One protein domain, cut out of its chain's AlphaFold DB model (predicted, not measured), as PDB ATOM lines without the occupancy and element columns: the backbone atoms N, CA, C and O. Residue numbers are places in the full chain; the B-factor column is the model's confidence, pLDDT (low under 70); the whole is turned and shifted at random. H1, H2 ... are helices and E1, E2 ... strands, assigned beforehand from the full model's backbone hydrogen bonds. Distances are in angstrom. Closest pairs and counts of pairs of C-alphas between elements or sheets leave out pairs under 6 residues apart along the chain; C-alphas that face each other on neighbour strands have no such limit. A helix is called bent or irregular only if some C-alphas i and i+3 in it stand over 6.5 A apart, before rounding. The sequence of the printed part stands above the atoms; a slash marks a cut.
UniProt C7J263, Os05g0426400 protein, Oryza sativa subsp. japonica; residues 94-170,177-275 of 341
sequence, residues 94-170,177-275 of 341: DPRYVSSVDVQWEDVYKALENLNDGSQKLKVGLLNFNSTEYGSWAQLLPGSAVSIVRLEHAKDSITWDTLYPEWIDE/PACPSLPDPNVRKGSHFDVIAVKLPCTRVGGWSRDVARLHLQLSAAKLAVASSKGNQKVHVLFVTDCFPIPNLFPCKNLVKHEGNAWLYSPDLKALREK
ATOM      1  N   ASP A  94      50.744  49.085  70.879       88.38
ATOM      2  CA  ASP A  94      49.754  49.669  71.778       88.38
ATOM      3  C   ASP A  94      50.474  50.520  72.842       88.38
ATOM      4  O   ASP A  94      51.228  49.970  73.656       88.38
ATOM      5  N   PRO A  95      50.261  51.850  72.878       89.50
ATOM      6  CA  PRO A  95      50.916  52.721  73.846       89.50
ATOM      7  C   PRO A  95      50.530  52.413  75.303       89.50
ATOM      8  O   PRO A  95      51.300  52.753  76.196       89.50
ATOM      9  N   ARG A  96      49.399  51.734  75.567       91.00
ATOM     10  CA  ARG A  96      48.963  51.365  76.930       91.00
ATOM     11  C   ARG A  96      49.935  50.403  77.621       91.00
ATOM     12  O   ARG A  96      50.069  50.436  78.839       91.00
ATOM     13  N   TYR A  97      50.638  49.562  76.860       93.38
ATOM     14  CA  TYR A  97      51.566  48.558  77.400       93.38
ATOM     15  C   TYR A  97      52.991  49.102  77.586       93.38
ATOM     16  O   TYR A  97      53.801  48.490  78.287       93.38
ATOM     17  N   VAL A  98      53.308  50.267  77.009       91.38
ATOM     18  CA  VAL A  98      54.653  50.857  77.044       91.38
ATOM     19  C   VAL A  98      54.998  51.322  78.462       91.38
ATOM     20  O   VAL A  98      54.446  52.292  78.979       91.38
ATOM     21  N   SER A  99      55.964  50.652  79.091       90.38
ATOM     22  CA  SER A  99      56.486  51.061  80.396       90.38
ATOM     23  C   SER A  99      57.648  52.044  80.257       90.38
ATOM     24  O   SER A  99      58.731  51.682  79.794       90.38
ATOM     25  N   SER A 100      57.434  53.277  80.728       87.62
ATOM     26  CA  SER A 100      58.456  54.325  80.864       87.62
ATOM     27  C   SER A 100      59.355  54.164  82.100       87.62
ATOM     28  O   SER A 100      60.141  55.060  82.398       87.62
ATOM     29  N   VAL A 101      59.204  53.076  82.860       90.69
ATOM     30  CA  VAL A 101      60.038  52.766  84.029       90.69
ATOM     31  C   VAL A 101      61.409  52.288  83.542       90.69
ATOM     32  O   VAL A 101      61.476  51.423  82.669       90.69
ATOM     33  N   ASP A 102      62.498  52.819  84.092       92.00
ATOM     34  CA  ASP A 102      63.845  52.308  83.814       92.00
ATOM     35  C   ASP A 102      64.184  51.117  84.727       92.00
ATOM     36  O   ASP A 102      63.844  51.109  85.915       92.00
ATOM     37  N   VAL A 103      64.842  50.096  84.176       94.44
ATOM     38  CA  VAL A 103      65.120  48.846  84.895       94.44
ATOM     39  C   VAL A 103      66.369  49.024  85.754       94.44
ATOM     40  O   VAL A 103      67.484  49.033  85.238       94.44
ATOM     41  N   GLN A 104      66.199  49.121  87.075       94.75
ATOM     42  CA  GLN A 104      67.334  49.200  87.996       94.75
ATOM     43  C   GLN A 104      67.957  47.805  88.164       94.75
ATOM     44  O   GLN A 104      67.587  47.033  89.045       94.75
ATOM     45  N   TRP A 105      68.883  47.451  87.267       94.94
ATOM     46  CA  TRP A 105      69.471  46.105  87.169       94.94
ATOM     47  C   TRP A 105      70.139  45.615  88.459       94.94
ATOM     48  O   TRP A 105      70.077  44.429  88.765       94.94
ATOM     49  N   GLU A 106      70.719  46.528  89.233       94.38
ATOM     50  CA  GLU A 106      71.308  46.274  90.553       94.38
ATOM     51  C   GLU A 106      70.247  45.860  91.596       94.38
ATOM     52  O   GLU A 106      70.458  44.938  92.386       94.38
ATOM     53  N   ASP A 107      69.072  46.488  91.567       94.94
ATOM     54  CA  ASP A 107      67.953  46.155  92.454       94.94
ATOM     55  C   ASP A 107      67.283  44.844  92.023       94.94
ATOM     56  O   ASP A 107      66.919  44.013  92.856       94.94
ATOM     57  N   VAL A 108      67.203  44.597  90.710       95.81
ATOM     58  CA  VAL A 108      66.780  43.309  90.140       95.81
ATOM     59  C   VAL A 108      67.753  42.184  90.520       95.81
ATOM     60  O   VAL A 108      67.296  41.091  90.866       95.81
ATOM     61  N   TYR A 109      69.068  42.436  90.516       93.75
ATOM     62  CA  TYR A 109      70.072  41.481  90.994       93.75
ATOM     63  C   TYR A 109      69.834  41.140  92.467       93.75
ATOM     64  O   TYR A 109      69.606  39.978  92.794       93.75
ATOM     65  N   LYS A 110      69.782  42.154  93.342       93.94
ATOM     66  CA  LYS A 110      69.509  41.979  94.779       93.94
ATOM     67  C   LYS A 110      68.200  41.245  95.031       93.94
ATOM     68  O   LYS A 110      68.159  40.364  95.887       93.94
ATOM     69  N   ALA A 111      67.135  41.565  94.298       94.12
ATOM     70  CA  ALA A 111      65.856  40.877  94.429       94.12
ATOM     71  C   ALA A 111      65.984  39.364  94.160       94.12
ATOM     72  O   ALA A 111      65.384  38.570  94.884       94.12
ATOM     73  N   LEU A 112      66.783  38.965  93.161       93.00
ATOM     74  CA  LEU A 112      66.945  37.575  92.708       93.00
ATOM     75  C   LEU A 112      68.114  36.807  93.353       93.00
ATOM     76  O   LEU A 112      68.138  35.583  93.264       93.00
ATOM     77  N   GLU A 113      69.042  37.492  94.019       88.31
ATOM     78  CA  GLU A 113      70.241  36.962  94.688       88.31
ATOM     79  C   GLU A 113      69.974  35.663  95.475       88.31
ATOM     80  O   GLU A 113      70.537  34.613  95.165       88.31
ATOM     81  N   ASN A 114      68.999  35.692  96.390       84.56
ATOM     82  CA  ASN A 114      68.600  34.552  97.231       84.56
ATOM     83  C   ASN A 114      67.996  33.356  96.454       84.56
ATOM     84  O   ASN A 114      67.729  32.314  97.050       84.56
ATOM     85  N   LEU A 115      67.706  33.503  95.155       84.62
ATOM     86  CA  LEU A 115      67.265  32.419  94.265       84.62
ATOM     87  C   LEU A 115      68.410  31.867  93.401       84.62
ATOM     88  O   LEU A 115      68.287  30.763  92.877       84.62
ATOM     89  N   ASN A 116      69.496  32.628  93.248       73.06
ATOM     90  CA  ASN A 116      70.632  32.331  92.374       73.06
ATOM     91  C   ASN A 116      71.846  31.748  93.135       73.06
ATOM     92  O   ASN A 116      72.790  31.275  92.512       73.06
ATOM     93  N   ASP A 117      71.807  31.754  94.474       64.19
ATOM     94  CA  ASP A 117      72.804  31.138  95.374       64.19
ATOM     95  C   ASP A 117      72.791  29.588  95.323       64.19
ATOM     96  O   ASP A 117      73.762  28.909  95.655       64.19
ATOM     97  N   GLY A 118      71.693  28.995  94.840       59.97
ATOM     98  CA  GLY A 118      71.640  27.572  94.510       59.97
ATOM     99  C   GLY A 118      72.307  27.275  93.163       59.97
ATOM    100  O   GLY A 118      72.093  27.983  92.185       59.97
ATOM    101  N   SER A 119      73.019  26.150  93.047       56.12
ATOM    102  CA  SER A 119      73.698  25.707  91.809       56.12
ATOM    103  C   SER A 119      72.770  25.359  90.622       56.12
ATOM    104  O   SER A 119      73.220  24.838  89.596       56.12
ATOM    105  N   GLN A 120      71.471  25.643  90.738       70.94
ATOM    106  CA  GLN A 120      70.447  25.383  89.736       70.94
ATOM    107  C   GLN A 120      70.186  26.631  88.884       70.94
ATOM    108  O   GLN A 120      69.527  27.575  89.310       70.94
ATOM    109  N   LYS A 121      70.637  26.582  87.628       86.12
ATOM    110  CA  LYS A 121      70.369  27.599  86.600       86.12
ATOM    111  C   LYS A 121      68.867  27.859  86.442       86.12
ATOM    112  O   LYS A 121      68.116  26.936  86.113       86.12
ATOM    113  N   LEU A 122      68.463  29.113  86.632       90.50
ATOM    114  CA  LEU A 122      67.069  29.548  86.593       90.50
ATOM    115  C   LEU A 122      66.504  29.532  85.166       90.50
ATOM    116  O   LEU A 122      67.224  29.676  84.172       90.50
ATOM    117  N   LYS A 123      65.183  29.398  85.055       92.62
ATOM    118  CA  LYS A 123      64.418  29.554  83.812       92.62
ATOM    119  C   LYS A 123      63.548  30.789  83.950       92.62
ATOM    120  O   LYS A 123      62.643  30.816  84.783       92.62
ATOM    121  N   VAL A 124      63.845  31.808  83.150       94.69
ATOM    122  CA  VAL A 124      63.273  33.148  83.305       94.69
ATOM    123  C   VAL A 124      62.342  33.445  82.139       94.69
ATOM    124  O   VAL A 124      62.788  33.521  80.996       94.69
ATOM    125  N   GLY A 125      61.053  33.618  82.421       95.56
ATOM    126  CA  GLY A 125      60.082  34.118  81.449       95.56
ATOM    127  C   GLY A 125      60.033  35.644  81.492       95.56
ATOM    128  O   GLY A 125      59.682  36.196  82.530       95.56
ATOM    129  N   LEU A 126      60.369  36.321  80.392       96.62
ATOM    130  CA  LEU A 126      60.276  37.780  80.259       96.62
ATOM    131  C   LEU A 126      58.955  38.179  79.603       96.62
ATOM    132  O   LEU A 126      58.666  37.735  78.493       96.62
ATOM    133  N   LEU A 127      58.195  39.063  80.248       96.44
ATOM    134  CA  LEU A 127      56.947  39.624  79.730       96.44
ATOM    135  C   LEU A 127      57.027  41.159  79.684       96.44
ATOM    136  O   LEU A 127      57.341  41.801  80.686       96.44
ATOM    137  N   ASN A 128      56.713  41.739  78.520       95.88
ATOM    138  CA  ASN A 128      56.637  43.192  78.280       95.88
ATOM    139  C   ASN A 128      57.941  43.997  78.506       95.88
ATOM    140  O   ASN A 128      57.905  45.209  78.705       95.88
ATOM    141  N   PHE A 129      59.101  43.339  78.446       95.31
ATOM    142  CA  PHE A 129      60.400  44.018  78.336       95.31
ATOM    143  C   PHE A 129      60.676  44.437  76.885       95.31
ATOM    144  O   PHE A 129      60.208  43.800  75.941       95.31
ATOM    145  N   ASN A 130      61.458  45.498  76.708       92.38
ATOM    146  CA  ASN A 130      61.926  45.967  75.407       92.38
ATOM    147  C   ASN A 130      63.038  45.044  74.868       92.38
ATOM    148  O   ASN A 130      63.796  44.449  75.634       92.38
ATOM    149  N   SER A 131      63.199  44.965  73.545       90.62
ATOM    150  CA  SER A 131      64.241  44.149  72.907       90.62
ATOM    151  C   SER A 131      65.662  44.546  73.311       90.62
ATOM    152  O   SER A 131      66.547  43.695  73.370       90.62
ATOM    153  N   THR A 132      65.870  45.817  73.661       91.94
ATOM    154  CA  THR A 132      67.127  46.342  74.209       91.94
ATOM    155  C   THR A 132      67.457  45.806  75.606       91.94
ATOM    156  O   THR A 132      68.622  45.780  75.986       91.94
ATOM    157  N   GLU A 133      66.460  45.357  76.374       94.25
ATOM    158  CA  GLU A 133      66.608  44.902  77.765       94.25
ATOM    159  C   GLU A 133      66.918  43.394  77.852       94.25
ATOM    160  O   GLU A 133      67.422  42.917  78.869       94.25
ATOM    161  N   TYR A 134      66.669  42.627  76.782       92.00
ATOM    162  CA  TYR A 134      66.914  41.176  76.747       92.00
ATOM    163  C   TYR A 134      68.403  40.820  76.904       92.00
ATOM    164  O   TYR A 134      68.732  39.797  77.507       92.00
ATOM    165  N   GLY A 135      69.307  41.664  76.390       91.12
ATOM    166  CA  GLY A 135      70.754  41.478  76.533       91.12
ATOM    167  C   GLY A 135      71.213  41.600  77.987       91.12
ATOM    168  O   GLY A 135      71.948  40.743  78.474       91.12
ATOM    169  N   SER A 136      70.710  42.608  78.704       94.62
ATOM    170  CA  SER A 136      70.983  42.812  80.130       94.62
ATOM    171  C   SER A 136      70.496  41.635  80.975       94.62
ATOM    172  O   SER A 136      71.238  41.149  81.822       94.62
ATOM    173  N   TRP A 137      69.305  41.091  80.691       93.75
ATOM    174  CA  TRP A 137      68.800  39.876  81.351       93.75
ATOM    175  C   TRP A 137      69.723  38.659  81.189       93.75
ATOM    176  O   TRP A 137      69.906  37.898  82.140       93.75
ATOM    177  N   ALA A 138      70.325  38.476  80.010       90.06
ATOM    178  CA  ALA A 138      71.268  37.384  79.756       90.06
ATOM    179  C   ALA A 138      72.639  37.596  80.433       90.06
ATOM    180  O   ALA A 138      73.291  36.620  80.803       90.06
ATOM    181  N   GLN A 139      73.063  38.852  80.616       91.38
ATOM    182  CA  GLN A 139      74.280  39.207  81.359       91.38
ATOM    183  C   GLN A 139      74.095  39.068  82.877       91.38
ATOM    184  O   GLN A 139      75.010  38.615  83.560       91.38
ATOM    185  N   LEU A 140      72.913  39.420  83.394       90.81
ATOM    186  CA  LEU A 140      72.580  39.392  84.821       90.81
ATOM    187  C   LEU A 140      72.570  37.971  85.408       90.81
ATOM    188  O   LEU A 140      72.951  37.765  86.557       90.81
ATOM    189  N   LEU A 141      72.106  36.994  84.621       88.06
ATOM    190  CA  LEU A 141      71.901  35.608  85.048       88.06
ATOM    191  C   LEU A 141      72.661  34.643  84.117       88.06
ATOM    192  O   LEU A 141      72.041  33.887  83.358       88.06
ATOM    193  N   PRO A 142      74.008  34.656  84.135       84.56
ATOM    194  CA  PRO A 142      74.830  33.963  83.148       84.56
ATOM    195  C   PRO A 142      74.573  32.451  83.134       84.56
ATOM    196  O   PRO A 142      74.746  31.737  84.121       84.56
ATOM    197  N   GLY A 143      74.161  31.942  81.972       82.19
ATOM    198  CA  GLY A 143      73.844  30.526  81.775       82.19
ATOM    199  C   GLY A 143      72.465  30.084  82.283       82.19
ATOM    200  O   GLY A 143      72.162  28.896  82.157       82.19
ATOM    201  N   SER A 144      71.637  30.993  82.805       88.50
ATOM    202  CA  SER A 144      70.198  30.766  83.007       88.50
ATOM    203  C   SER A 144      69.443  30.816  81.673       88.50
ATOM    204  O   SER A 144      69.862  31.477  80.722       88.50
ATOM    205  N   ALA A 145      68.321  30.104  81.575       90.50
ATOM    206  CA  ALA A 145      67.534  30.019  80.346       90.50
ATOM    207  C   ALA A 145      66.483  31.138  80.292       90.50
ATOM    208  O   ALA A 145      65.356  30.978  80.766       90.50
ATOM    209  N   VAL A 146      66.859  32.274  79.705       92.88
ATOM    210  CA  VAL A 146      65.963  33.415  79.465       92.88
ATOM    211  C   VAL A 146      65.081  33.140  78.241       92.88
ATOM    212  O   VAL A 146      65.569  32.735  77.190       92.88
ATOM    213  N   SER A 147      63.768  33.337  78.372       92.94
ATOM    214  CA  SER A 147      62.764  33.111  77.324       92.94
ATOM    215  C   SER A 147      61.807  34.295  77.227       92.94
ATOM    216  O   SER A 147      61.235  34.715  78.227       92.94
ATOM    217  N   ILE A 148      61.587  34.806  76.018       93.44
ATOM    218  CA  ILE A 148      60.648  35.908  75.768       93.44
ATOM    219  C   ILE A 148      59.234  35.332  75.634       93.44
ATOM    220  O   ILE A 148      58.988  34.483  74.775       93.44
ATOM    221  N   VAL A 149      58.300  35.800  76.462       94.25
ATOM    222  CA  VAL A 149      56.879  35.450  76.384       94.25
ATOM    223  C   VAL A 149      56.152  36.505  75.558       94.25
ATOM    224  O   VAL A 149      56.114  37.679  75.924       94.25
ATOM    225  N   ARG A 150      55.558  36.086  74.437       92.38
ATOM    226  CA  ARG A 150      54.707  36.956  73.616       92.38
ATOM    227  C   ARG A 150      53.311  37.042  74.231       92.38
ATOM    228  O   ARG A 150      52.762  36.032  74.666       92.38
ATOM    229  N   LEU A 151      52.728  38.235  74.219       93.81
ATOM    230  CA  LEU A 151      51.349  38.496  74.618       93.81
ATOM    231  C   LEU A 151      50.714  39.389  73.552       93.81
ATOM    232  O   LEU A 151      51.323  40.373  73.138       93.81
ATOM    233  N   GLU A 152      49.520  39.035  73.092       94.06
ATOM    234  CA  GLU A 152      48.722  39.912  72.234       94.06
ATOM    235  C   GLU A 152      48.065  40.989  73.098       94.06
ATOM    236  O   GLU A 152      47.581  40.703  74.192       94.06
ATOM    237  N   HIS A 153      48.055  42.240  72.642       94.44
ATOM    238  CA  HIS A 153      47.439  43.322  73.404       94.44
ATOM    239  C   HIS A 153      45.908  43.216  73.396       94.44
ATOM    240  O   HIS A 153      45.300  42.729  72.441       94.44
ATOM    241  N   ALA A 154      45.281  43.670  74.484       93.69
ATOM    242  CA  ALA A 154      43.828  43.801  74.563       93.69
ATOM    243  C   ALA A 154      43.300  44.681  73.415       93.69
ATOM    244  O   ALA A 154      43.989  45.590  72.960       93.69
ATOM    245  N   LYS A 155      42.068  44.434  72.959       92.31
ATOM    246  CA  LYS A 155      41.432  45.281  71.939       92.31
ATOM    247  C   LYS A 155      41.203  46.692  72.492       92.31
ATOM    248  O   LYS A 155      40.927  46.864  73.678       92.31
ATOM    249  N   ASP A 156      41.223  47.697  71.622       89.75
ATOM    250  CA  ASP A 156      40.970  49.097  72.009       89.75
ATOM    251  C   ASP A 156      39.552  49.327  72.545       89.75
ATOM    252  O   ASP A 156      39.331  50.225  73.351       89.75
ATOM    253  N   SER A 157      38.610  48.457  72.170       90.50
ATOM    254  CA  SER A 157      37.249  48.417  72.709       90.50
ATOM    255  C   SER A 157      37.154  47.934  74.162       90.50
ATOM    256  O   SER A 157      36.072  48.005  74.733       90.50
ATOM    257  N   ILE A 158      38.232  47.398  74.748       92.19
ATOM    258  CA  ILE A 158      38.266  46.966  76.151       92.19
ATOM    259  C   ILE A 158      38.797  48.131  76.991       92.19
ATOM    260  O   ILE A 158      40.005  48.378  77.055       92.19
ATOM    261  N   THR A 159      37.875  48.854  77.623       91.81
ATOM    262  CA  THR A 159      38.162  49.906  78.606       91.81
ATOM    263  C   THR A 159      38.045  49.355  80.026       91.81
ATOM    264  O   THR A 159      37.566  48.237  80.237       91.81
ATOM    265  N   TRP A 160      38.454  50.144  81.023       90.88
ATOM    266  CA  TRP A 160      38.239  49.768  82.419       90.88
ATOM    267  C   TRP A 160      36.756  49.556  82.723       90.88
ATOM    268  O   TRP A 160      36.394  48.562  83.342       90.88
ATOM    269  N   ASP A 161      35.899  50.442  82.226       88.88
ATOM    270  CA  ASP A 161      34.467  50.473  82.533       88.88
ATOM    271  C   ASP A 161      33.693  49.354  81.807       88.88
ATOM    272  O   ASP A 161      32.643  48.932  82.277       88.88
ATOM    273  N   THR A 162      34.240  48.794  80.716       89.50
ATOM    274  CA  THR A 162      33.717  47.547  80.109       89.50
ATOM    275  C   THR A 162      34.056  46.282  80.899       89.50
ATOM    276  O   THR A 162      33.408  45.258  80.704       89.50
ATOM    277  N   LEU A 163      35.067  46.331  81.775       89.06
ATOM    278  CA  LEU A 163      35.411  45.233  82.688       89.06
ATOM    279  C   LEU A 163      34.755  45.438  84.059       89.06
ATOM    280  O   LEU A 163      34.274  44.489  84.670       89.06
ATOM    281  N   TYR A 164      34.721  46.678  84.541       88.00
ATOM    282  CA  TYR A 164      34.204  47.073  85.849       88.00
ATOM    283  C   TYR A 164      33.181  48.212  85.710       88.00
ATOM    284  O   TYR A 164      33.500  49.355  86.058       88.00
ATOM    285  N   PRO A 165      31.975  47.929  85.181       85.06
ATOM    286  CA  PRO A 165      30.894  48.908  85.113       85.06
ATOM    287  C   PRO A 165      30.413  49.307  86.517       85.06
ATOM    288  O   PRO A 165      30.565  48.553  87.479       85.06
ATOM    289  N   GLU A 166      29.816  50.497  86.633       79.62
ATOM    290  CA  GLU A 166      29.284  51.012  87.909       79.62
ATOM    291  C   GLU A 166      28.016  50.281  88.380       79.62
ATOM    292  O   GLU A 166      27.729  50.271  89.573       79.62
ATOM    293  N   TRP A 167      27.287  49.667  87.444       72.38
ATOM    294  CA  TRP A 167      26.060  48.907  87.671       72.38
ATOM    295  C   TRP A 167      26.081  47.630  86.836       72.38
ATOM    296  O   TRP A 167      26.613  47.625  85.724       72.38
ATOM    297  N   ILE A 168      25.470  46.575  87.368       69.62
ATOM    298  CA  ILE A 168      25.214  45.308  86.680       69.62
ATOM    299  C   ILE A 168      23.791  44.847  86.984       69.62
ATOM    300  O   ILE A 168      23.204  45.252  87.987       69.62
ATOM    301  N   ASP A 169      23.247  44.017  86.103       69.75
ATOM    302  CA  ASP A 169      21.951  43.368  86.278       69.75
ATOM    303  C   ASP A 169      22.125  42.156  87.211       69.75
ATOM    304  O   ASP A 169      22.458  41.058  86.768       69.75
ATOM    305  N   GLU A 170      22.010  42.383  88.525       72.62
ATOM    306  CA  GLU A 170      22.167  41.332  89.549       72.62
ATOM    307  C   GLU A 170      21.010  40.314  89.554       72.62
ATOM    308  O   GLU A 170      21.168  39.227  90.108       72.62
ATOM    309  N   PRO A 177      25.577  40.762  79.056       62.94
ATOM    310  CA  PRO A 177      26.730  40.866  78.174       62.94
ATOM    311  C   PRO A 177      27.942  40.172  78.812       62.94
ATOM    312  O   PRO A 177      28.566  40.707  79.722       62.94
ATOM    313  N   ALA A 178      28.308  38.990  78.306       70.12
ATOM    314  CA  ALA A 178      29.491  38.254  78.769       70.12
ATOM    315  C   ALA A 178      30.764  39.127  78.756       70.12
ATOM    316  O   ALA A 178      31.009  39.864  77.792       70.12
ATOM    317  N   CYS A 179      31.596  39.019  79.800       80.44
ATOM    318  CA  CYS A 179      32.760  39.892  79.969       80.44
ATOM    319  C   CYS A 179      33.729  39.806  78.767       80.44
ATOM    320  O   CYS A 179      34.051  38.705  78.299       80.44
ATOM    321  N   PRO A 180      34.281  40.935  78.277       88.00
ATOM    322  CA  PRO A 180      35.206  40.917  77.152       88.00
ATOM    323  C   PRO A 180      36.525  40.233  77.536       88.00
ATOM    324  O   PRO A 180      37.262  40.686  78.414       88.00
ATOM    325  N   SER A 181      36.854  39.139  76.848       89.12
ATOM    326  CA  SER A 181      38.042  38.346  77.157       89.12
ATOM    327  C   SER A 181      39.351  39.055  76.784       89.12
ATOM    328  O   SER A 181      39.521  39.603  75.693       89.12
ATOM    329  N   LEU A 182      40.310  39.002  77.710       93.25
ATOM    330  CA  LEU A 182      41.697  39.397  77.478       93.25
ATOM    331  C   LEU A 182      42.483  38.220  76.862       93.25
ATOM    332  O   LEU A 182      42.267  37.085  77.300       93.25
ATOM    333  N   PRO A 183      43.394  38.462  75.896       94.44
ATOM    334  CA  PRO A 183      44.240  37.418  75.314       94.44
ATOM    335  C   PRO A 183      45.041  36.606  76.345       94.44
ATOM    336  O   PRO A 183      45.294  37.043  77.467       94.44
ATOM    337  N   ASP A 184      45.472  35.406  75.954       93.69
ATOM    338  CA  ASP A 184      46.365  34.580  76.770       93.69
ATOM    339  C   ASP A 184      47.838  34.743  76.348       93.69
ATOM    340  O   ASP A 184      48.131  34.893  75.158       93.69
ATOM    341  N   PRO A 185      48.796  34.676  77.294       93.00
ATOM    342  CA  PRO A 185      50.217  34.716  76.973       93.00
ATOM    343  C   PRO A 185      50.633  33.462  76.192       93.00
ATOM    344  O   PRO A 185      50.451  32.328  76.643       93.00
ATOM    345  N   ASN A 186      51.236  33.662  75.020       86.75
ATOM    346  CA  ASN A 186      51.602  32.593  74.101       86.75
ATOM    347  C   ASN A 186      52.848  31.849  74.606       86.75
ATOM    348  O   ASN A 186      53.985  32.313  74.470       86.75
ATOM    349  N   VAL A 187      52.620  30.671  75.191       82.31
ATOM    350  CA  VAL A 187      53.656  29.775  75.707       82.31
ATOM    351  C   VAL A 187      53.375  28.335  75.281       82.31
ATOM    352  O   VAL A 187      52.261  27.825  75.410       82.31
ATOM    353  N   ARG A 188      54.417  27.641  74.801       79.06
ATOM    354  CA  ARG A 188      54.340  26.220  74.425       79.06
ATOM    355  C   ARG A 188      53.882  25.378  75.625       79.06
ATOM    356  O   ARG A 188      54.472  25.450  76.703       79.06
ATOM    357  N   LYS A 189      52.845  24.553  75.437       74.69
ATOM    358  CA  LYS A 189      52.308  23.664  76.484       74.69
ATOM    359  C   LYS A 189      53.435  22.814  77.088       74.69
ATOM    360  O   LYS A 189      54.150  22.129  76.364       74.69
ATOM    361  N   GLY A 190      53.592  22.864  78.412       73.38
ATOM    362  CA  GLY A 190      54.650  22.144  79.130       73.38
ATOM    363  C   GLY A 190      55.969  22.908  79.324       73.38
ATOM    364  O   GLY A 190      56.868  22.367  79.980       73.38
ATOM    365  N   SER A 191      56.098  24.151  78.850       82.06
ATOM    366  CA  SER A 191      57.115  25.087  79.359       82.06
ATOM    367  C   SER A 191      56.964  25.307  80.870       82.06
ATOM    368  O   SER A 191      55.920  25.018  81.453       82.06
ATOM    369  N   HIS A 192      58.028  25.771  81.521       89.31
ATOM    370  CA  HIS A 192      58.043  26.102  82.946       89.31
ATOM    371  C   HIS A 192      59.128  27.147  83.203       89.31
ATOM    372  O   HIS A 192      60.206  27.073  82.607       89.31
ATOM    373  N   PHE A 193      58.825  28.086  84.090       92.75
ATOM    374  CA  PHE A 193      59.726  29.136  84.540       92.75
ATOM    375  C   PHE A 193      59.840  29.081  86.062       92.75
ATOM    376  O   PHE A 193      58.836  28.881  86.745       92.75
ATOM    377  N   ASP A 194      61.053  29.260  86.576       93.50
ATOM    378  CA  ASP A 194      61.313  29.409  88.010       93.50
ATOM    379  C   ASP A 194      61.049  30.868  88.435       93.50
ATOM    380  O   ASP A 194      60.539  31.125  89.524       93.50
ATOM    381  N   VAL A 195      61.313  31.821  87.528       95.62
ATOM    382  CA  VAL A 195      61.031  33.255  87.688       95.62
ATOM    383  C   VAL A 195      60.274  33.774  86.464       95.62
ATOM    384  O   VAL A 195      60.692  33.566  85.326       95.62
ATOM    385  N   ILE A 196      59.181  34.499  86.683       97.38
ATOM    386  CA  ILE A 196      58.462  35.239  85.638       97.38
ATOM    387  C   ILE A 196      58.670  36.726  85.904       97.38
ATOM    388  O   ILE A 196      58.089  37.276  86.838       97.38
ATOM    389  N   ALA A 197      59.524  37.366  85.111       97.81
ATOM    390  CA  ALA A 197      59.773  38.796  85.192       97.81
ATOM    391  C   ALA A 197      58.795  39.549  84.283       97.81
ATOM    392  O   ALA A 197      58.620  39.197  83.114       97.81
ATOM    393  N   VAL A 198      58.184  40.613  84.800       98.00
ATOM    394  CA  VAL A 198      57.170  41.403  84.092       98.00
ATOM    395  C   VAL A 198      57.419  42.894  84.289       98.00
ATOM    396  O   VAL A 198      57.392  43.393  85.415       98.00
ATOM    397  N   LYS A 199      57.611  43.627  83.192       97.25
ATOM    398  CA  LYS A 199      57.704  45.090  83.224       97.25
ATOM    399  C   LYS A 199      56.304  45.691  83.081       97.25
ATOM    400  O   LYS A 199      55.623  45.428  82.090       97.25
ATOM    401  N   LEU A 200      55.845  46.478  84.056       95.50
ATOM    402  CA  LEU A 200      54.492  47.056  84.025       95.50
ATOM    403  C   LEU A 200      54.510  48.542  83.638       95.50
ATOM    404  O   LEU A 200      55.399  49.270  84.090       95.50
ATOM    405  N   PRO A 201      53.516  49.039  82.879       93.31
ATOM    406  CA  PRO A 201      53.273  50.471  82.758       93.31
ATOM    407  C   PRO A 201      52.845  51.048  84.119       93.31
ATOM    408  O   PRO A 201      52.183  50.384  84.925       93.31
ATOM    409  N   CYS A 202      53.255  52.284  84.396       89.50
ATOM    410  CA  CYS A 202      52.941  53.011  85.625       89.50
ATOM    411  C   CYS A 202      52.840  54.507  85.316       89.50
ATOM    412  O   CYS A 202      53.847  55.193  85.135       89.50
ATOM    413  N   THR A 203      51.616  55.018  85.243       81.75
ATOM    414  CA  THR A 203      51.341  56.447  85.095       81.75
ATOM    415  C   THR A 203      51.367  57.116  86.470       81.75
ATOM    416  O   THR A 203      50.677  56.701  87.397       81.75
ATOM    417  N   ARG A 204      52.187  58.165  86.633       72.19
ATOM    418  CA  ARG A 204      52.253  58.932  87.896       72.19
ATOM    419  C   ARG A 204      51.115  59.956  88.040       72.19
ATOM    420  O   ARG A 204      50.877  60.453  89.137       72.19
ATOM    421  N   VAL A 205      50.391  60.241  86.955       68.75
ATOM    422  CA  VAL A 205      49.050  60.846  87.011       68.75
ATOM    423  C   VAL A 205      48.033  59.807  87.497       68.75
ATOM    424  O   VAL A 205      48.184  58.616  87.234       68.75
ATOM    425  N   GLY A 206      47.020  60.250  88.247       67.38
ATOM    426  CA  GLY A 206      46.045  59.358  88.882       67.38
ATOM    427  C   GLY A 206      45.289  58.470  87.887       67.38
ATOM    428  O   GLY A 206      45.054  58.863  86.750       67.38
ATOM    429  N   GLY A 207      44.896  57.274  88.337       74.19
ATOM    430  CA  GLY A 207      44.178  56.289  87.517       74.19
ATOM    431  C   GLY A 207      44.972  55.025  87.168       74.19
ATOM    432  O   GLY A 207      44.373  54.079  86.679       74.19
ATOM    433  N   TRP A 208      46.270  54.938  87.495       78.44
ATOM    434  CA  TRP A 208      47.110  53.748  87.234       78.44
ATOM    435  C   TRP A 208      46.569  52.426  87.809       78.44
ATOM    436  O   TRP A 208      46.945  51.349  87.351       78.44
ATOM    437  N   SER A 209      45.709  52.482  88.831       80.50
ATOM    438  CA  SER A 209      45.032  51.320  89.419       80.50
ATOM    439  C   SER A 209      43.823  50.836  88.609       80.50
ATOM    440  O   SER A 209      43.392  49.702  88.805       80.50
ATOM    441  N   ARG A 210      43.307  51.674  87.699       87.75
ATOM    442  CA  ARG A 210      42.226  51.402  86.741       87.75
ATOM    443  C   ARG A 210      42.757  51.252  85.303       87.75
ATOM    444  O   ARG A 210      42.103  51.643  84.342       87.75
ATOM    445  N   ASP A 211      43.966  50.710  85.143       90.62
ATOM    446  CA  ASP A 211      44.602  50.527  83.833       90.62
ATOM    447  C   ASP A 211      44.460  49.083  83.307       90.62
ATOM    448  O   ASP A 211      44.845  48.113  83.971       90.62
ATOM    449  N   VAL A 212      43.919  48.945  82.090       93.31
ATOM    450  CA  VAL A 212      43.627  47.648  81.451       93.31
ATOM    451  C   VAL A 212      44.900  46.891  81.071       93.31
ATOM    452  O   VAL A 212      44.962  45.679  81.268       93.31
ATOM    453  N   ALA A 213      45.936  47.568  80.566       94.50
ATOM    454  CA  ALA A 213      47.185  46.917  80.171       94.50
ATOM    455  C   ALA A 213      47.953  46.407  81.397       94.50
ATOM    456  O   ALA A 213      48.422  45.268  81.429       94.50
ATOM    457  N   ARG A 214      48.005  47.216  82.458       94.50
ATOM    458  CA  ARG A 214      48.591  46.870  83.752       94.50
ATOM    459  C   ARG A 214      47.851  45.710  84.419       94.50
ATOM    460  O   ARG A 214      48.506  44.819  84.964       94.50
ATOM    461  N   LEU A 215      46.516  45.685  84.374       94.81
ATOM    462  CA  LEU A 215      45.701  44.550  84.827       94.81
ATOM    463  C   LEU A 215      46.007  43.290  84.004       94.81
ATOM    464  O   LEU A 215      46.321  42.239  84.566       94.81
ATOM    465  N   HIS A 216      45.979  43.411  82.678       96.31
ATOM    466  CA  HIS A 216      46.188  42.307  81.749       96.31
ATOM    467  C   HIS A 216      47.570  41.655  81.903       96.31
ATOM    468  O   HIS A 216      47.671  40.429  81.985       96.31
ATOM    469  N   LEU A 217      48.635  42.452  82.024       97.19
ATOM    470  CA  LEU A 217      49.995  41.957  82.245       97.19
ATOM    471  C   LEU A 217      50.126  41.166  83.554       97.19
ATOM    472  O   LEU A 217      50.822  40.153  83.589       97.19
ATOM    473  N   GLN A 218      49.428  41.575  84.617       97.06
ATOM    474  CA  GLN A 218      49.445  40.877  85.908       97.06
ATOM    475  C   GLN A 218      48.583  39.607  85.914       97.06
ATOM    476  O   GLN A 218      48.971  38.615  86.531       97.06
ATOM    477  N   LEU A 219      47.460  39.596  85.191       96.69
ATOM    478  CA  LEU A 219      46.689  38.375  84.938       96.69
ATOM    479  C   LEU A 219      47.504  37.375  84.110       96.69
ATOM    480  O   LEU A 219      47.566  36.201  84.463       96.69
ATOM    481  N   SER A 220      48.198  37.840  83.072       97.12
ATOM    482  CA  SER A 220      49.118  37.020  82.280       97.12
ATOM    483  C   SER A 220      50.273  36.479  83.127       97.12
ATOM    484  O   SER A 220      50.547  35.282  83.076       97.12
ATOM    485  N   ALA A 221      50.881  37.297  83.992       97.31
ATOM    486  CA  ALA A 221      51.881  36.853  84.970       97.31
ATOM    487  C   ALA A 221      51.351  35.731  85.881       97.31
ATOM    488  O   ALA A 221      52.018  34.717  86.095       97.31
ATOM    489  N   ALA A 222      50.125  35.889  86.386       96.44
ATOM    490  CA  ALA A 222      49.475  34.908  87.245       96.44
ATOM    491  C   ALA A 222      49.166  33.594  86.503       96.44
ATOM    492  O   ALA A 222      49.467  32.513  87.017       96.44
ATOM    493  N   LYS A 223      48.630  33.676  85.278       94.94
ATOM    494  CA  LYS A 223      48.382  32.521  84.398       94.94
ATOM    495  C   LYS A 223      49.681  31.765  84.097       94.94
ATOM    496  O   LYS A 223      49.718  30.543  84.233       94.94
ATOM    497  N   LEU A 224      50.768  32.477  83.785       95.31
ATOM    498  CA  LEU A 224      52.101  31.901  83.560       95.31
ATOM    499  C   LEU A 224      52.654  31.186  84.800       95.31
ATOM    500  O   LEU A 224      53.234  30.105  84.669       95.31
ATOM    501  N   ALA A 225      52.456  31.745  85.997       94.75
ATOM    502  CA  ALA A 225      52.906  31.131  87.246       94.75
ATOM    503  C   ALA A 225      52.134  29.836  87.546       94.75
ATOM    504  O   ALA A 225      52.727  28.796  87.838       94.75
ATOM    505  N   VAL A 226      50.809  29.866  87.383       93.00
ATOM    506  CA  VAL A 226      49.932  28.699  87.569       93.00
ATOM    507  C   VAL A 226      50.166  27.616  86.505       93.00
ATOM    508  O   VAL A 226      50.037  26.432  86.825       93.00
ATOM    509  N   ALA A 227      50.562  27.986  85.281       91.19
ATOM    510  CA  ALA A 227      50.948  27.057  84.213       91.19
ATOM    511  C   ALA A 227      52.362  26.466  84.395       91.19
ATOM    512  O   ALA A 227      52.597  25.317  84.024       91.19
ATOM    513  N   SER A 228      53.290  27.216  85.001       89.88
ATOM    514  CA  SER A 228      54.653  26.749  85.321       89.88
ATOM    515  C   SER A 228      54.707  25.795  86.525       89.88
ATOM    516  O   SER A 228      55.706  25.106  86.714       89.88
ATOM    517  N   SER A 229      53.622  25.726  87.307       82.38
ATOM    518  CA  SER A 229      53.411  24.907  88.512       82.38
ATOM    519  C   SER A 229      53.518  23.386  88.272       82.38
ATOM    520  O   SER A 229      52.514  22.670  88.316       82.38
ATOM    521  N   LYS A 230      54.724  22.853  88.054       75.00
ATOM    522  CA  LYS A 230      54.967  21.404  87.966       75.00
ATOM    523  C   LYS A 230      55.231  20.804  89.347       75.00
ATOM    524  O   LYS A 230      56.266  21.047  89.962       75.00
ATOM    525  N   GLY A 231      54.286  19.998  89.832       70.12
ATOM    526  CA  GLY A 231      54.342  19.442  91.187       70.12
ATOM    527  C   GLY A 231      54.439  20.551  92.239       70.12
ATOM    528  O   GLY A 231      53.771  21.576  92.122       70.12
ATOM    529  N   ASN A 232      55.311  20.359  93.231       65.69
ATOM    530  CA  ASN A 232      55.544  21.317  94.318       65.69
ATOM    531  C   ASN A 232      56.680  22.321  94.016       65.69
ATOM    532  O   ASN A 232      57.238  22.903  94.945       65.69
ATOM    533  N   GLN A 233      57.071  22.515  92.747       78.25
ATOM    534  CA  GLN A 233      58.094  23.509  92.402       78.25
ATOM    535  C   GLN A 233      57.583  24.934  92.663       78.25
ATOM    536  O   GLN A 233      56.484  25.311  92.251       78.25
ATOM    537  N   LYS A 234      58.398  25.723  93.367       88.69
ATOM    538  CA  LYS A 234      58.090  27.099  93.761       88.69
ATOM    539  C   LYS A 234      58.412  28.047  92.605       88.69
ATOM    540  O   LYS A 234      59.574  28.183  92.247       88.69
ATOM    541  N   VAL A 235      57.385  28.692  92.057       94.38
ATOM    542  CA  VAL A 235      57.513  29.707  91.000       94.38
ATOM    543  C   VAL A 235      57.457  31.097  91.623       94.38
ATOM    544  O   VAL A 235      56.594  31.364  92.464       94.38
ATOM    545  N   HIS A 236      58.332  31.993  91.180       96.38
ATOM    546  CA  HIS A 236      58.359  33.390  91.604       96.38
ATOM    547  C   HIS A 236      57.906  34.324  90.484       96.38
ATOM    548  O   HIS A 236      58.082  34.042  89.299       96.38
ATOM    549  N   VAL A 237      57.328  35.464  90.860       98.00
ATOM    550  CA  VAL A 237      56.908  36.516  89.924       98.00
ATOM    551  C   VAL A 237      57.570  37.819  90.341       98.00
ATOM    552  O   VAL A 237      57.418  38.250  91.480       98.00
ATOM    553  N   LEU A 238      58.316  38.430  89.429       98.12
ATOM    554  CA  LEU A 238      59.062  39.662  89.644       98.12
ATOM    555  C   LEU A 238      58.432  40.785  88.820       98.12
ATOM    556  O   LEU A 238      58.398  40.696  87.595       98.12
ATOM    557  N   PHE A 239      57.980  41.857  89.467       98.06
ATOM    558  CA  PHE A 239      57.496  43.048  88.768       98.06
ATOM    559  C   PHE A 239      58.545  44.156  88.771       98.06
ATOM    560  O   PHE A 239      59.065  44.492  89.830       98.06
ATOM    561  N   VAL A 240      58.800  44.758  87.607       97.62
ATOM    562  CA  VAL A 240      59.572  46.005  87.483       97.62
ATOM    563  C   VAL A 240      58.583  47.152  87.273       97.62
ATOM    564  O   VAL A 240      57.910  47.215  86.239       97.62
ATOM    565  N   THR A 241      58.400  47.982  88.305       95.25
ATOM    566  CA  THR A 241      57.307  48.965  88.401       95.25
ATOM    567  C   THR A 241      57.471  49.929  89.585       95.25
ATOM    568  O   THR A 241      57.643  49.495  90.720       95.25
ATOM    569  N   ASP A 242      57.287  51.232  89.357       92.62
ATOM    570  CA  ASP A 242      57.193  52.225  90.447       92.62
ATOM    571  C   ASP A 242      55.839  52.150  91.191       92.62
ATOM    572  O   ASP A 242      55.722  52.510  92.359       92.62
ATOM    573  N   CYS A 243      54.784  51.697  90.502       91.56
ATOM    574  CA  CYS A 243      53.432  51.548  91.045       91.56
ATOM    575  C   CYS A 243      53.264  50.173  91.720       91.56
ATOM    576  O   CYS A 243      53.768  49.172  91.202       91.56
ATOM    577  N   PHE A 244      52.460  50.078  92.784       90.75
ATOM    578  CA  PHE A 244      52.168  48.812  93.474       90.75
ATOM    579  C   PHE A 244      51.475  47.771  92.564       90.75
ATOM    580  O   PHE A 244      50.523  48.115  91.850       90.75
ATOM    581  N   PRO A 245      51.896  46.493  92.578       93.56
ATOM    582  CA  PRO A 245      51.134  45.387  91.991       93.56
ATOM    583  C   PRO A 245      49.759  45.186  92.657       93.56
ATOM    584  O   PRO A 245      49.543  45.588  93.799       93.56
ATOM    585  N   ILE A 246      48.817  44.565  91.942       91.62
ATOM    586  CA  ILE A 246      47.417  44.384  92.359       91.62
ATOM    587  C   ILE A 246      47.350  43.454  93.585       91.62
ATOM    588  O   ILE A 246      47.592  42.249  93.439       91.62
ATOM    589  N   PRO A 247      46.931  43.942  94.775       90.12
ATOM    590  CA  PRO A 247      46.974  43.151  96.010       90.12
ATOM    591  C   PRO A 247      46.064  41.914  96.010       90.12
ATOM    592  O   PRO A 247      46.263  41.008  96.813       90.12
ATOM    593  N   ASN A 248      45.071  41.849  95.112       89.75
ATOM    594  CA  ASN A 248      44.208  40.677  94.966       89.75
ATOM    595  C   ASN A 248      44.988  39.457  94.430       89.75
ATOM    596  O   ASN A 248      44.874  38.361  94.981       89.75
ATOM    597  N   LEU A 249      45.814  39.646  93.394       93.12
ATOM    598  CA  LEU A 249      46.644  38.583  92.808       93.12
ATOM    599  C   LEU A 249      47.975  38.427  93.563       93.12
ATOM    600  O   LEU A 249      48.407  37.307  93.835       93.12
ATOM    601  N   PHE A 250      48.589  39.549  93.951       95.44
ATOM    602  CA  PHE A 250      49.928  39.618  94.543       95.44
ATOM    603  C   PHE A 250      49.889  40.333  95.911       95.44
ATOM    604  O   PHE A 250      50.364  41.461  96.048       95.44
ATOM    605  N   PRO A 251      49.290  39.706  96.946       94.12
ATOM    606  CA  PRO A 251      49.165  40.304  98.274       94.12
ATOM    607  C   PRO A 251      50.523  40.400  98.976       94.12
ATOM    608  O   PRO A 251      51.372  39.523  98.821       94.12
ATOM    609  N   CYS A 252      50.701  41.407  99.836       93.19
ATOM    610  CA  CYS A 252      51.976  41.683 100.514       93.19
ATOM    611  C   CYS A 252      52.516  40.503 101.346       93.19
ATOM    612  O   CYS A 252      53.724  40.351 101.460       93.19
ATOM    613  N   LYS A 253      51.648  39.612 101.855       94.31
ATOM    614  CA  LYS A 253      52.065  38.373 102.548       94.31
ATOM    615  C   LYS A 253      52.841  37.373 101.666       94.31
ATOM    616  O   LYS A 253      53.437  36.443 102.193       94.31
ATOM    617  N   ASN A 254      52.791  37.543 100.342       95.12
ATOM    618  CA  ASN A 254      53.509  36.736  99.356       95.12
ATOM    619  C   ASN A 254      54.750  37.476  98.803       95.12
ATOM    620  O   ASN A 254      55.422  36.935  97.926       95.12
ATOM    621  N   LEU A 255      55.036  38.707  99.247       96.50
ATOM    622  CA  LEU A 255      56.227  39.465  98.850       96.50
ATOM    623  C   LEU A 255      57.462  38.868  99.548       96.50
ATOM    624  O   LEU A 255      57.440  38.635 100.753       96.50
ATOM    625  N   VAL A 256      58.521  38.600  98.787       95.69
ATOM    626  CA  VAL A 256      59.772  37.982  99.264       95.69
ATOM    627  C   VAL A 256      60.850  39.036  99.496       95.69
ATOM    628  O   VAL A 256      61.508  39.019 100.531       95.69
ATOM    629  N   LYS A 257      61.038  39.936  98.526       95.81
ATOM    630  CA  LYS A 257      62.030  41.018  98.555       95.81
ATOM    631  C   LYS A 257      61.525  42.166  97.677       95.81
ATOM    632  O   LYS A 257      60.831  41.925  96.685       95.81
ATOM    633  N   HIS A 258      61.830  43.399  98.061       95.69
ATOM    634  CA  HIS A 258      61.508  44.602  97.298       95.69
ATOM    635  C   HIS A 258      62.692  45.562  97.386       95.69
ATOM    636  O   HIS A 258      63.054  45.976  98.485       95.69
ATOM    637  N   GLU A 259      63.273  45.882  96.237       96.06
ATOM    638  CA  GLU A 259      64.454  46.736  96.084       96.06
ATOM    639  C   GLU A 259      64.134  47.753  94.986       96.06
ATOM    640  O   GLU A 259      63.706  47.351  93.906       96.06
ATOM    641  N   GLY A 260      64.293  49.055  95.238       94.06
ATOM    642  CA  GLY A 260      64.043  50.111  94.244       94.06
ATOM    643  C   GLY A 260      62.657  50.050  93.585       94.06
ATOM    644  O   GLY A 260      61.669  50.490  94.170       94.06
ATOM    645  N   ASN A 261      62.600  49.536  92.348       94.75
ATOM    646  CA  ASN A 261      61.365  49.270  91.596       94.75
ATOM    647  C   ASN A 261      61.151  47.782  91.231       94.75
ATOM    648  O   ASN A 261      60.269  47.462  90.429       94.75
ATOM    649  N   ALA A 262      61.929  46.874  91.826       97.19
ATOM    650  CA  ALA A 262      61.908  45.428  91.633       97.19
ATOM    651  C   ALA A 262      61.165  44.719  92.788       97.19
ATOM    652  O   ALA A 262      61.661  44.623  93.911       97.19
ATOM    653  N   TRP A 263      59.972  44.185  92.510       97.56
ATOM    654  CA  TRP A 263      59.096  43.522  93.487       97.56
ATOM    655  C   TRP A 263      59.057  42.004  93.264       97.56
ATOM    656  O   TRP A 263      58.366  41.536  92.355       97.56
ATOM    657  N   LEU A 264      59.761  41.216  94.083       97.81
ATOM    658  CA  LEU A 264      59.775  39.754  93.970       97.81
ATOM    659  C   LEU A 264      58.701  39.106  94.853       97.81
ATOM    660  O   LEU A 264      58.766  39.179  96.080       97.81
ATOM    661  N   TYR A 265      57.767  38.380  94.241       97.81
ATOM    662  CA  TYR A 265      56.716  37.612  94.908       97.81
ATOM    663  C   TYR A 265      56.919  36.098  94.795       97.81
ATOM    664  O   TYR A 265      57.392  35.572  93.791       97.81
ATOM    665  N   SER A 266      56.443  35.393  95.817       96.25
ATOM    666  CA  SER A 266      56.260  33.944  95.894       96.25
ATOM    667  C   SER A 266      54.755  33.650  96.018       96.25
ATOM    668  O   SER A 266      54.266  33.453  97.135       96.25
ATOM    669  N   PRO A 267      53.981  33.680  94.919       95.38
ATOM    670  CA  PRO A 267      52.539  33.462  94.974       95.38
ATOM    671  C   PRO A 267      52.156  32.057  95.461       95.38
ATOM    672  O   PRO A 267      52.751  31.054  95.072       95.38
ATOM    673  N   ASP A 268      51.082  31.980  96.247       93.69
ATOM    674  CA  ASP A 268      50.359  30.729  96.500       93.69
ATOM    675  C   ASP A 268      49.677  30.272  95.200       93.69
ATOM    676  O   ASP A 268      48.627  30.788  94.813       93.69
ATOM    677  N   LEU A 269      50.284  29.297  94.520       93.38
ATOM    678  CA  LEU A 269      49.817  28.774  93.234       93.38
ATOM    679  C   LEU A 269      48.491  27.997  93.330       93.38
ATOM    680  O   LEU A 269      47.870  27.743  92.296       93.38
ATOM    681  N   LYS A 270      48.028  27.620  94.533       92.25
ATOM    682  CA  LYS A 270      46.686  27.051  94.733       92.25
ATOM    683  C   LYS A 270      45.663  28.180  94.801       92.25
ATOM    684  O   LYS A 270      44.757  28.208  93.974       92.25
ATOM    685  N   ALA A 271      45.839  29.141  95.708       92.75
ATOM    686  CA  ALA A 271      44.928  30.281  95.832       92.75
ATOM    687  C   ALA A 271      44.864  31.124  94.544       92.75
ATOM    688  O   ALA A 271      43.790  31.581  94.158       92.75
ATOM    689  N   LEU A 272      45.989  31.292  93.842       94.19
ATOM    690  CA  LEU A 272      46.044  32.009  92.568       94.19
ATOM    691  C   LEU A 272      45.301  31.263  91.449       94.19
ATOM    692  O   LEU A 272      44.633  31.899  90.639       94.19
ATOM    693  N   ARG A 273      45.351  29.922  91.431       93.19
ATOM    694  CA  ARG A 273      44.590  29.096  90.478       93.19
ATOM    695  C   ARG A 273      43.082  29.223  90.687       93.19
ATOM    696  O   ARG A 273      42.363  29.292  89.701       93.19
ATOM    697  N   GLU A 274      42.618  29.291  91.934       92.12
ATOM    698  CA  GLU A 274      41.197  29.527  92.225       92.12
ATOM    699  C   GLU A 274      40.755  30.932  91.790       92.12
ATOM    700  O   GLU A 274      39.732  31.076  91.129       92.12
ATOM    701  N   LYS A 275      41.565  31.970  92.046       91.25
ATOM    702  CA  LYS A 275      41.258  33.339  91.589       91.25
ATOM    703  C   LYS A 275      41.201  33.480  90.066       91.25
ATOM    704  O   LYS A 275      40.419  34.279  89.572       91.25
TER     705      LYS A 275
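AT A GLANCE: This is residues 94 to 170 and 177 to 275 of the 341 residues of the protein "Os05g0426400 protein" of Oryza sativa subsp. japonica (UniProt C7J263). The domain is a twisted sheet of six strands between helices, with the long helix H4 over one face and H1 and H2 over the other. H5 packs on H4, and at the far end of the longest axis, well away from the sheet, lie the small helix H3 and the two ends at the cut. The 176 printed residues include five named helices and six named strands, in the order H1 E1 H2 E2 H3 E3 H4 E4 E5 E6 H5. The sheet is mixed, in the order E2 E1 E3 E4 E6 E5, parallel from E2 to E4 and antiparallel from E4 through E6 to E5. The class is mixed, helices and strands, though under half of the residues are in named elements; the whole is compact, with a radius of gyration of the C-alphas of 16.1 A, and spans 55 by 36 by 30 A.

IN THESE COORDINATES: Start at C-alpha 94 and read on to C-alpha 105 at (69.471, 46.105, 87.169), where H1 begins; it holds residues 105 to 116, 14.8 A long, and is irregular, with C-alphas 111 and 114 7.4 A apart. Next come E1, residues 123 to 127, H2, residues 134 to 140, E2, residues 145 to 149, and H3, residues 160 to 163. Past the cut, find E3 at residues 195 to 199, 13.1 A long. H4 begins at C-alpha 212 at (43.627, 47.648, 81.451) and runs 23.9 A through residues 212 to 228. After it read E4, residues 236 to 240, 13.3 A long, E5, residues 255 to 259, and E6, residues 262 to 265. H5, residues 269 to 275, ends at C-alpha 275 at (41.258, 33.339, 91.589).

HOW THE PARTS SIT: Begin with the sheet, whose edge strands are E2 and E5. E2 and E1 are parallel at 25 degrees, with N 126 and O 147 2.8 A apart, within hydrogen-bond range. E1 and E3 are parallel at 20 degrees, with N 197 and O 125 2.8 A apart. E3 and E4 are parallel at 19 degrees, with N 238 and O 196 2.8 A apart. E4 and E6 are antiparallel at 157 degrees, with N 265 and O 237 2.8 A apart. E5 and E6 form an antiparallel hairpin at 171 degrees, with N 262 and O 259 2.8 A apart. E1, H2, E2 and E3, H4, E4 are strand-helix-strand units, two parallel neighbour strands with a helix between, each with a right-handed crossover. The arrangement has three layers, a sheet with helices on both faces: H1 and H2 lie on the same face of the sheet, H4 on the opposite one. H4 lies over E3 at a height over the sheet of 9.2 A; the closest C-alphas of the two are those of Ile 196 and Ala 221, 6.8 A apart. H1 lies over E6 at a height over the sheet of 8.6 A; the closest C-alphas of H1 and E6 are those of Val 108 and Ala 262, 5.5 A apart. H1 and H2 only just touch, with 3 pairs of C-alphas within 8 A. H5 is not on the sheet but touches H4, opposite ways at a steep tilt of 44 degrees, closest at the C-alphas of Val 226 and Leu 269, 5.7 A apart. H3 and H4 are close but not clearly touching, at 5.9 A between the C-alphas of Trp 160 and Val 212. Every O i to N i+4 pair is within hydrogen-bond range in H2, H4 and H5, and 6 of 8 in H1; H3 is too short for such a pair.

THE WHOLE: The C-alphas farthest apart, those of Ser 119 and Asp 169, are 55.0 A apart. Residues 171 to 176 are not printed, and C-alphas 170 and 177 stand 12.3 A apart across the cut. Look for the long links from E3 to H4 and from E4 to E5. The mean pLDDT of the printed part is 89.5, and it falls under 70 at residues 117 to 119, 168 to 169, 177, 205 to 206 and 232.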